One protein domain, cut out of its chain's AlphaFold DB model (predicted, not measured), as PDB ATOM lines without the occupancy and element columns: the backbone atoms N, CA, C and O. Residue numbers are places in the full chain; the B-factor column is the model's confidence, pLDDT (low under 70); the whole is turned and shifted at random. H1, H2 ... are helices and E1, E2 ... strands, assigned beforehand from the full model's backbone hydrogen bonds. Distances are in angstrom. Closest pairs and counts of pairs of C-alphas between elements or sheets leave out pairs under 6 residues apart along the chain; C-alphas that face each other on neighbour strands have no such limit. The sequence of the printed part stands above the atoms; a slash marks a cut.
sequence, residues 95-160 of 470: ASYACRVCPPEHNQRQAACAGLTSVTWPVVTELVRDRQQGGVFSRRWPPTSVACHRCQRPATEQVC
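What this domain is: This is residues 95 to 160 of the 470 residues of an uncharacterized protein of Desertihabitans brevis (UniProt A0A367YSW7). Little regular structure: a small antiparallel sheet, E2, E1, E3, sits in the middle, with H1 and H2 toward opposite ends of the long axis and residues 129 to 140 sticking out. The 66 printed residues, 23 in named elements, run E1, H1, E2, H2, E3, a mixed class. The whole is only just loose, close to compact, with radius of gyration of the C-alphas 13.3 A, spanning 41 by 22 by 17 A.

Where its parts are: Find C-alpha 95 at (3.643, -51.611, -23.970), where E1, residues 95 to 98, begins. E2, residues 123 to 127, runs 13.3 A; E3, residues 157 to 159, ends at (6.775, -45.054, -26.574). H1 is residues 108 to 114, 9.8 A; H2 is residues 130 to 133.

How they stand to each other: Look beside E1 for N 97 and O 124 of E2, 2.8 A, and N 98 and O 157 of E3, 2.8 A, within hydrogen-bond range. E2, H2, E3 form a split strand-helix-strand unit, two strands of one sheet with a helix between them along the chain and E1 between them in the sheet, its crossover right-handed. Neither helix is on the sheet. In H1 every O i to N i+4 pair is within range; H2 is too short for one.

The domain as a whole: The printed part has no cut. Residues 134 to 156 make the long link; pLDDT is under 70 at residues 129 to 139.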
ATOM      1  N   ALA A  95       2.972 -52.184 -22.810       91.38
ATOM      2  CA  ALA A  95       3.643 -51.611 -23.970       91.38
ATOM      3  C   ALA A  95       2.772 -50.546 -24.636       91.38
ATOM      4  O   ALA A  95       1.569 -50.724 -24.788       91.38
ATOM      5  N   SER A  96       3.384 -49.434 -25.042       94.06
ATOM      6  CA  SER A  96       2.690 -48.334 -25.708       94.06
ATOM      7  C   SER A  96       3.368 -48.017 -27.035       94.06
ATOM      8  O   SER A  96       4.591 -48.105 -27.136       94.06
ATOM      9  N   TYR A  97       2.578 -47.633 -28.038       94.44
ATOM     10  CA  TYR A  97       3.016 -47.399 -29.413       94.44
ATOM     11  C   TYR A  97       2.417 -46.108 -29.966       94.44
ATOM     12  O   TYR A  97       1.246 -45.813 -29.729       94.44
ATOM     13  N   ALA A  98       3.197 -45.354 -30.732       93.81
ATOM     14  CA  ALA A  98       2.752 -44.170 -31.456       93.81
ATOM     15  C   ALA A  98       2.248 -44.535 -32.861       93.81
ATOM     16  O   ALA A  98       2.934 -45.203 -33.638       93.81
ATOM     17  N   CYS A  99       1.052 -44.062 -33.222       93.19
ATOM     18  CA  CYS A  99       0.489 -44.254 -34.559       93.19
ATOM     19  C   CYS A  99       0.902 -43.129 -35.519       93.19
ATOM     20  O   CYS A  99       0.270 -42.073 -35.555       93.19
ATOM     21  N   ARG A 100       1.898 -43.383 -36.372       91.31
ATOM     22  CA  ARG A 100       2.439 -42.398 -37.332       91.31
ATOM     23  C   ARG A 100       1.506 -42.014 -38.485       91.31
ATOM     24  O   ARG A 100       1.823 -41.100 -39.238       91.31
ATOM     25  N   VAL A 101       0.372 -42.701 -38.628       92.69
ATOM     26  CA  VAL A 101      -0.615 -42.443 -39.689       92.69
ATOM     27  C   VAL A 101      -1.652 -41.405 -39.262       92.69
ATOM     28  O   VAL A 101      -2.122 -40.623 -40.083       92.69
ATOM     29  N   CYS A 102      -2.043 -41.401 -37.987       92.06
ATOM     30  CA  CYS A 102      -3.006 -40.427 -37.486       92.06
ATOM     31  C   CYS A 102      -2.363 -39.038 -37.350       92.06
ATOM     32  O   CYS A 102      -1.163 -38.951 -37.089       92.06
ATOM     33  N   PRO A 103      -3.141 -37.949 -37.486       91.75
ATOM     34  CA  PRO A 103      -2.611 -36.607 -37.289       91.75
ATOM     35  C   PRO A 103      -2.063 -36.446 -35.860       91.75
ATOM     36  O   PRO A 103      -2.683 -36.953 -34.916       91.75
ATOM     37  N   PRO A 104      -0.919 -35.758 -35.685       90.75
ATOM     38  CA  PRO A 104      -0.399 -35.420 -34.369       90.75
ATOM     39  C   PRO A 104      -1.396 -34.579 -33.558       90.75
ATOM     40  O   PRO A 104      -2.110 -33.739 -34.101       90.75
ATOM     41  N   GLU A 105      -1.426 -34.792 -32.248       90.25
ATOM     42  CA  GLU A 105      -2.310 -34.123 -31.299       90.25
ATOM     43  C   GLU A 105      -1.549 -33.671 -30.051       90.25
ATOM     44  O   GLU A 105      -0.470 -34.176 -29.730       90.25
ATOM     45  N   HIS A 106      -2.109 -32.699 -29.333       88.94
ATOM     46  CA  HIS A 106      -1.493 -32.206 -28.108       88.94
ATOM     47  C   HIS A 106      -1.431 -33.311 -27.045       88.94
ATOM     48  O   HIS A 106      -2.455 -33.843 -26.615       88.94
ATOM     49  N   ASN A 107      -0.226 -33.608 -26.567       86.38
ATOM     50  CA  ASN A 107       0.015 -34.658 -25.590       86.38
ATOM     51  C   ASN A 107       0.414 -34.048 -24.249       86.38
ATOM     52  O   ASN A 107       1.582 -33.757 -23.989       86.38
ATOM     53  N   GLN A 108      -0.570 -33.901 -23.360       86.62
ATOM     54  CA  GLN A 108      -0.369 -33.312 -22.034       86.62
ATOM     55  C   GLN A 108       0.666 -34.069 -21.187       86.62
ATOM     56  O   GLN A 108       1.405 -33.442 -20.431       86.62
ATOM     57  N   ARG A 109       0.750 -35.403 -21.309       86.31
ATOM     58  CA  ARG A 109       1.689 -36.216 -20.514       86.31
ATOM     59  C   ARG A 109       3.128 -35.960 -20.926       86.31
ATOM     60  O   ARG A 109       3.977 -35.707 -20.070       86.31
ATOM     61  N   GLN A 110       3.392 -36.000 -22.227       85.88
ATOM     62  CA  GLN A 110       4.723 -35.713 -22.742       85.88
ATOM     63  C   GLN A 110       5.087 -34.251 -22.496       85.88
ATOM     64  O   GLN A 110       6.186 -33.982 -22.021       85.88
ATOM     65  N   ALA A 111       4.145 -33.329 -22.711       85.38
ATOM     66  CA  ALA A 111       4.340 -31.910 -22.456       85.38
ATOM     67  C   ALA A 111       4.749 -31.627 -21.001       85.38
ATOM     68  O   ALA A 111       5.735 -30.939 -20.740       85.38
ATOM     69  N   ALA A 112       4.047 -32.232 -20.040       85.19
ATOM     70  CA  ALA A 112       4.345 -32.085 -18.620       85.19
ATOM     71  C   ALA A 112       5.725 -32.644 -18.231       85.19
ATOM     72  O   ALA A 112       6.417 -32.056 -17.398       85.19
ATOM     73  N   CYS A 113       6.132 -33.766 -18.830       83.69
ATOM     74  CA  CYS A 113       7.415 -34.409 -18.543       83.69
ATOM     75  C   CYS A 113       8.598 -33.766 -19.293       83.69
ATOM     76  O   CYS A 113       9.722 -33.793 -18.797       83.69
ATOM     77  N   ALA A 114       8.362 -33.181 -20.468       80.38
ATOM     78  CA  ALA A 114       9.368 -32.453 -21.241       80.38
ATOM     79  C   ALA A 114       9.502 -30.983 -20.797       80.38
ATOM     80  O   ALA A 114      10.551 -30.374 -20.988       80.38
ATOM     81  N   GLY A 115       8.453 -30.410 -20.195       77.56
ATOM     82  CA  GLY A 115       8.399 -28.997 -19.808       77.56
ATOM     83  C   GLY A 115       8.099 -28.040 -20.973       77.56
ATOM     84  O   GLY A 115       8.430 -26.856 -20.889       77.56
ATOM     85  N   LEU A 116       7.496 -28.549 -22.053       75.94
ATOM     86  CA  LEU A 116       7.175 -27.847 -23.305       75.94
ATOM     87  C   LEU A 116       5.768 -28.203 -23.758       75.94
ATOM     88  O   LEU A 116       5.309 -29.305 -23.491       75.94
ATOM     89  N   THR A 117       5.115 -27.328 -24.518       76.06
ATOM     90  CA  THR A 117       3.990 -27.765 -25.353       76.06
ATOM     91  C   THR A 117       4.479 -28.852 -26.294       76.06
ATOM     92  O   THR A 117       5.512 -28.689 -26.941       76.06
ATOM     93  N   SER A 118       3.766 -29.972 -26.349       79.19
ATOM     94  CA  SER A 118       4.202 -31.095 -27.164       79.19
ATOM     95  C   SER A 118       3.048 -31.700 -27.928       79.19
ATOM     96  O   SER A 118       1.960 -31.914 -27.387       79.19
ATOM     97  N   VAL A 119       3.302 -31.941 -29.208       83.75
ATOM     98  CA  VAL A 119       2.364 -32.553 -30.136       83.75
ATOM     99  C   VAL A 119       2.969 -33.890 -30.545       83.75
ATOM    100  O   VAL A 119       4.061 -33.934 -31.107       83.75
ATOM    101  N   THR A 120       2.275 -34.984 -30.240       85.31
ATOM    102  CA  THR A 120       2.693 -36.335 -30.635       85.31
ATOM    103  C   THR A 120       1.625 -37.012 -31.444       85.31
ATOM    104  O   THR A 120       0.456 -36.652 -31.407       85.31
ATOM    105  N   TRP A 121       2.007 -38.097 -32.091       87.94
ATOM    106  CA  TRP A 121       1.045 -39.052 -32.602       87.94
ATOM    107  C   TRP A 121       0.195 -39.677 -31.485       87.94
ATOM    108  O   TRP A 121       0.683 -39.819 -30.355       87.94
ATOM    109  N   PRO A 122      -1.054 -40.078 -31.790       89.38
ATOM    110  CA  PRO A 122      -1.896 -40.818 -30.861       89.38
ATOM    111  C   PRO A 122      -1.197 -42.081 -30.362       89.38
ATOM    112  O   PRO A 122      -0.610 -42.833 -31.147       89.38
ATOM    113  N   VAL A 123      -1.283 -42.309 -29.052       91.31
ATOM    114  CA  VAL A 123      -0.651 -43.444 -28.377       91.31
ATOM    115  C   VAL A 123      -1.678 -44.539 -28.135       91.31
ATOM    116  O   VAL A 123      -2.744 -44.291 -27.575       91.31
ATOM    117  N   VAL A 124      -1.333 -45.758 -28.527       90.31
ATOM    118  CA  VAL A 124      -2.080 -46.978 -28.215       90.31
ATOM    119  C   VAL A 124      -1.313 -47.756 -27.161       90.31
ATOM    120  O   VAL A 124      -0.091 -47.831 -27.234       90.31
ATOM    121  N   THR A 125      -2.006 -48.286 -26.156       87.81
ATOM    122  CA  THR A 125      -1.389 -49.034 -25.055       87.81
ATOM    123  C   THR A 125      -2.007 -50.416 -24.971       87.81
ATOM    124  O   THR A 125      -3.224 -50.534 -24.948       87.81
ATOM    125  N   GLU A 126      -1.151 -51.424 -24.893       82.56
ATOM    126  CA  GLU A 126      -1.504 -52.831 -24.745       82.56
ATOM    127  C   GLU A 126      -1.034 -53.346 -23.387       82.56
ATOM    128  O   GLU A 126       0.079 -53.040 -22.936       82.56
ATOM    129  N   LEU A 127      -1.873 -54.168 -22.758       80.44
ATOM    130  CA  LEU A 127      -1.577 -54.852 -21.506       80.44
ATOM    131  C   LEU A 127      -1.356 -56.343 -21.773       80.44
ATOM    132  O   LEU A 127      -2.093 -56.967 -22.534       80.44
ATOM    133  N   VAL A 128      -0.411 -56.972 -21.065       71.69
ATOM    134  CA  VAL A 128      -0.207 -58.435 -21.145       71.69
ATOM    135  C   VAL A 128      -1.493 -59.211 -20.837       71.69
ATOM    136  O   VAL A 128      -1.699 -60.295 -21.379       71.69
ATOM    137  N   ARG A 129      -2.382 -58.681 -19.987       60.25
ATOM    138  CA  ARG A 129      -3.636 -59.351 -19.600       60.25
ATOM    139  C   ARG A 129      -4.680 -59.398 -20.716       60.25
ATOM    140  O   ARG A 129      -5.434 -60.370 -20.759       60.25
ATOM    141  N   ASP A 130      -4.682 -58.444 -21.644       55.41
ATOM    142  CA  ASP A 130      -5.632 -58.428 -22.771       55.41
ATOM    143  C   ASP A 130      -5.400 -59.622 -23.718       55.41
ATOM    144  O   ASP A 130      -6.307 -60.105 -24.393       55.41
ATOM    145  N   ARG A 131      -4.205 -60.221 -23.650       52.72
ATOM    146  CA  ARG A 131      -3.842 -61.467 -24.327       52.72
ATOM    147  C   ARG A 131      -4.467 -62.729 -23.725       52.72
ATOM    148  O   ARG A 131      -4.661 -63.704 -24.447       52.72
ATOM    149  N   GLN A 132      -4.772 -62.745 -22.423       51.12
ATOM    150  CA  GLN A 132      -5.391 -63.914 -21.777       51.12
ATOM    151  C   GLN A 132      -6.845 -64.106 -22.230       51.12
ATOM    152  O   GLN A 132      -7.343 -65.226 -22.210       51.12
ATOM    153  N   GLN A 133      -7.512 -63.039 -22.681       49.59
ATOM    154  CA  GLN A 133      -8.921 -63.080 -23.086       49.59
ATOM    155  C   GLN A 133      -9.118 -63.409 -24.578       49.59
ATOM    156  O   GLN A 133     -10.214 -63.793 -24.972       49.59
ATOM    157  N   GLY A 134      -8.072 -63.300 -25.410       51.53
ATOM    158  CA  GLY A 134      -8.174 -63.385 -26.877       51.53
ATOM    159  C   GLY A 134      -7.689 -64.681 -27.542       51.53
ATOM    160  O   GLY A 134      -7.658 -64.744 -28.767       51.53
ATOM    161  N   GLY A 135      -7.254 -65.702 -26.794       46.84
ATOM    162  CA  GLY A 135      -6.903 -67.029 -27.341       46.84
ATOM    163  C   GLY A 135      -5.657 -67.117 -28.250       46.84
ATOM    164  O   GLY A 135      -5.229 -68.222 -28.578       46.84
ATOM    165  N   VAL A 136      -5.024 -66.000 -28.629       46.78
ATOM    166  CA  VAL A 136      -3.833 -65.976 -29.499       46.78
ATOM    167  C   VAL A 136      -2.566 -65.704 -28.677       46.78
ATOM    168  O   VAL A 136      -2.265 -64.580 -28.278       46.78
ATOM    169  N   PHE A 137      -1.775 -66.750 -28.430       47.41
ATOM    170  CA  PHE A 137      -0.457 -66.639 -27.797       47.41
ATOM    171  C   PHE A 137       0.587 -66.063 -28.780       47.41
ATOM    172  O   PHE A 137       1.277 -66.815 -29.467       47.41
ATOM    173  N   SER A 138       0.805 -64.744 -28.811       53.50
ATOM    174  CA  SER A 138       1.984 -64.172 -29.491       53.50
ATOM    175  C   SER A 138       3.283 -64.503 -28.733       53.50
ATOM    176  O   SER A 138       3.649 -63.836 -27.777       53.50
ATOM    177  N   ARG A 139       4.034 -65.553 -29.083       56.41
ATOM    178  CA  ARG A 139       5.222 -65.994 -28.296       56.41
ATOM    179  C   ARG A 139       6.259 -64.897 -27.953       56.41
ATOM    180  O   ARG A 139       7.054 -65.107 -27.047       56.41
ATOM    181  N   ARG A 140       6.236 -63.742 -28.631       70.12
ATOM    182  CA  ARG A 140       7.123 -62.593 -28.420       70.12
ATOM    183  C   ARG A 140       6.373 -61.418 -27.770       70.12
ATOM    184  O   ARG A 140       5.395 -60.933 -28.333       70.12
ATOM    185  N   TRP A 141       6.835 -60.986 -26.598       74.81
ATOM    186  CA  TRP A 141       6.408 -59.760 -25.918       74.81
ATOM    187  C   TRP A 141       7.620 -58.827 -25.749       74.81
ATOM    188  O   TRP A 141       8.703 -59.338 -25.462       74.81
ATOM    189  N   PRO A 142       7.460 -57.500 -25.899       83.81
ATOM    190  CA  PRO A 142       6.250 -56.801 -26.351       83.81
ATOM    191  C   PRO A 142       5.940 -57.073 -27.839       83.81
ATOM    192  O   PRO A 142       6.821 -57.537 -28.569       83.81
ATOM    193  N   PRO A 143       4.693 -56.864 -28.311       84.12
ATOM    194  CA  PRO A 143       4.353 -57.081 -29.715       84.12
ATOM    195  C   PRO A 143       5.182 -56.173 -30.635       84.12
ATOM    196  O   PRO A 143       5.559 -55.059 -30.280       84.12
ATOM    197  N   THR A 144       5.476 -56.621 -31.852       85.75
ATOM    198  CA  THR A 144       6.213 -55.792 -32.824       85.75
ATOM    199  C   THR A 144       5.344 -54.688 -33.428       85.75
ATOM    200  O   THR A 144       5.866 -53.709 -33.951       85.75
ATOM    201  N   SER A 145       4.020 -54.841 -33.365       88.00
ATOM    202  CA  SER A 145       3.051 -53.856 -33.837       88.00
ATOM    203  C   SER A 145       1.708 -54.025 -33.141       88.00
ATOM    204  O   SER A 145       1.316 -55.154 -32.839       88.00
ATOM    205  N   VAL A 146       0.969 -52.929 -32.995       90.06
ATOM    206  CA  VAL A 146      -0.395 -52.911 -32.446       90.06
ATOM    207  C   VAL A 146      -1.330 -52.182 -33.407       90.06
ATOM    208  O   VAL A 146      -0.935 -51.188 -34.012       90.06
ATOM    209  N   ALA A 147      -2.567 -52.656 -33.574       91.56
ATOM    210  CA  ALA A 147      -3.553 -51.967 -34.404       91.56
ATOM    211  C   ALA A 147      -4.007 -50.661 -33.733       91.56
ATOM    212  O   ALA A 147      -4.473 -50.652 -32.596       91.56
ATOM    213  N   CYS A 148      -3.893 -49.535 -34.438       92.06
ATOM    214  CA  CYS A 148      -4.356 -48.264 -33.901       92.06
ATOM    215  C   CYS A 148      -5.885 -48.249 -33.755       92.06
ATOM    216  O   CYS A 148      -6.588 -48.403 -34.748       92.06
ATOM    217  N   HIS A 149      -6.426 -47.940 -32.572       89.81
ATOM    218  CA  HIS A 149      -7.883 -47.887 -32.368       89.81
ATOM    219  C   HIS A 149      -8.618 -46.878 -33.270       89.81
ATOM    220  O   HIS A 149      -9.816 -47.023 -33.494       89.81
ATOM    221  N   ARG A 150      -7.920 -45.861 -33.798       92.06
ATOM    222  CA  ARG A 150      -8.516 -44.827 -34.662       92.06
ATOM    223  C   ARG A 150      -8.539 -45.223 -36.134       92.06
ATOM    224  O   ARG A 150      -9.583 -45.153 -36.767       92.06
ATOM    225  N   CYS A 151      -7.389 -45.599 -36.690       93.19
ATOM    226  CA  CYS A 151      -7.243 -45.853 -38.129       93.19
ATOM    227  C   CYS A 151      -7.016 -47.327 -38.486       93.19
ATOM    228  O   CYS A 151      -6.870 -47.643 -39.664       93.19
ATOM    229  N   GLN A 152      -6.924 -48.213 -37.488       93.19
ATOM    230  CA  GLN A 152      -6.662 -49.655 -37.614       93.19
ATOM    231  C   GLN A 152      -5.335 -50.017 -38.307       93.19
ATOM    232  O   GLN A 152      -5.023 -51.191 -38.491       93.19
ATOM    233  N   ARG A 153      -4.504 -49.027 -38.662       93.75
ATOM    234  CA  ARG A 153      -3.155 -49.249 -39.194       93.75
ATOM    235  C   ARG A 153      -2.204 -49.698 -38.078       93.75
ATOM    236  O   ARG A 153      -2.387 -49.286 -36.929       93.75
ATOM    237  N   PRO A 154      -1.185 -50.512 -38.403       91.88
ATOM    238  CA  PRO A 154      -0.202 -50.958 -37.424       91.88
ATOM    239  C   PRO A 154       0.651 -49.785 -36.922       91.88
ATOM    240  O   PRO A 154       1.251 -49.054 -37.709       91.88
ATOM    241  N   ALA A 155       0.720 -49.632 -35.604       92.94
ATOM    242  CA  ALA A 155       1.651 -48.769 -34.894       92.94
ATOM    243  C   ALA A 155       2.851 -49.605 -34.426       92.94
ATOM    244  O   ALA A 155       2.671 -50.611 -33.738       92.94
ATOM    245  N   THR A 156       4.061 -49.203 -34.814       91.06
ATOM    246  CA  THR A 156       5.315 -49.944 -34.562       91.06
ATOM    247  C   THR A 156       6.298 -49.176 -33.680       91.06
ATOM    248  O   THR A 156       7.138 -49.784 -33.020       91.06
ATOM    249  N   GLU A 157       6.187 -47.848 -33.624       91.31
ATOM    250  CA  GLU A 157       7.072 -46.991 -32.836       91.31
ATOM    251  C   GLU A 157       6.734 -47.087 -31.349       91.31
ATOM    252  O   GLU A 157       5.695 -46.594 -30.913       91.31
ATOM    253  N   GLN A 158       7.605 -47.710 -30.558       93.06
ATOM    254  CA  GLN A 158       7.383 -47.837 -29.121       93.06
ATOM    255  C   GLN A 158       7.573 -46.505 -28.399       93.06
ATOM    256  O   GLN A 158       8.547 -45.788 -28.614       93.06
ATOM    257  N   VAL A 159       6.678 -46.212 -27.462       94.50
ATOM    258  CA  VAL A 159       6.775 -45.054 -26.574       94.50
ATOM    259  C   VAL A 159       6.749 -45.487 -25.113       94.50
ATOM    260  O   VAL A 159       6.251 -46.555 -24.755       94.50
ATOM    261  N   CYS A 160       7.281 -44.642 -24.235       94.31
ATOM    262  CA  CYS A 160       7.183 -44.839 -22.797       94.31
ATOM    263  C   CYS A 160       5.705 -44.810 -22.360       94.31
ATOM    264  O   CYS A 160       5.052 -43.786 -22.570       94.31
TER     265      CYS A 160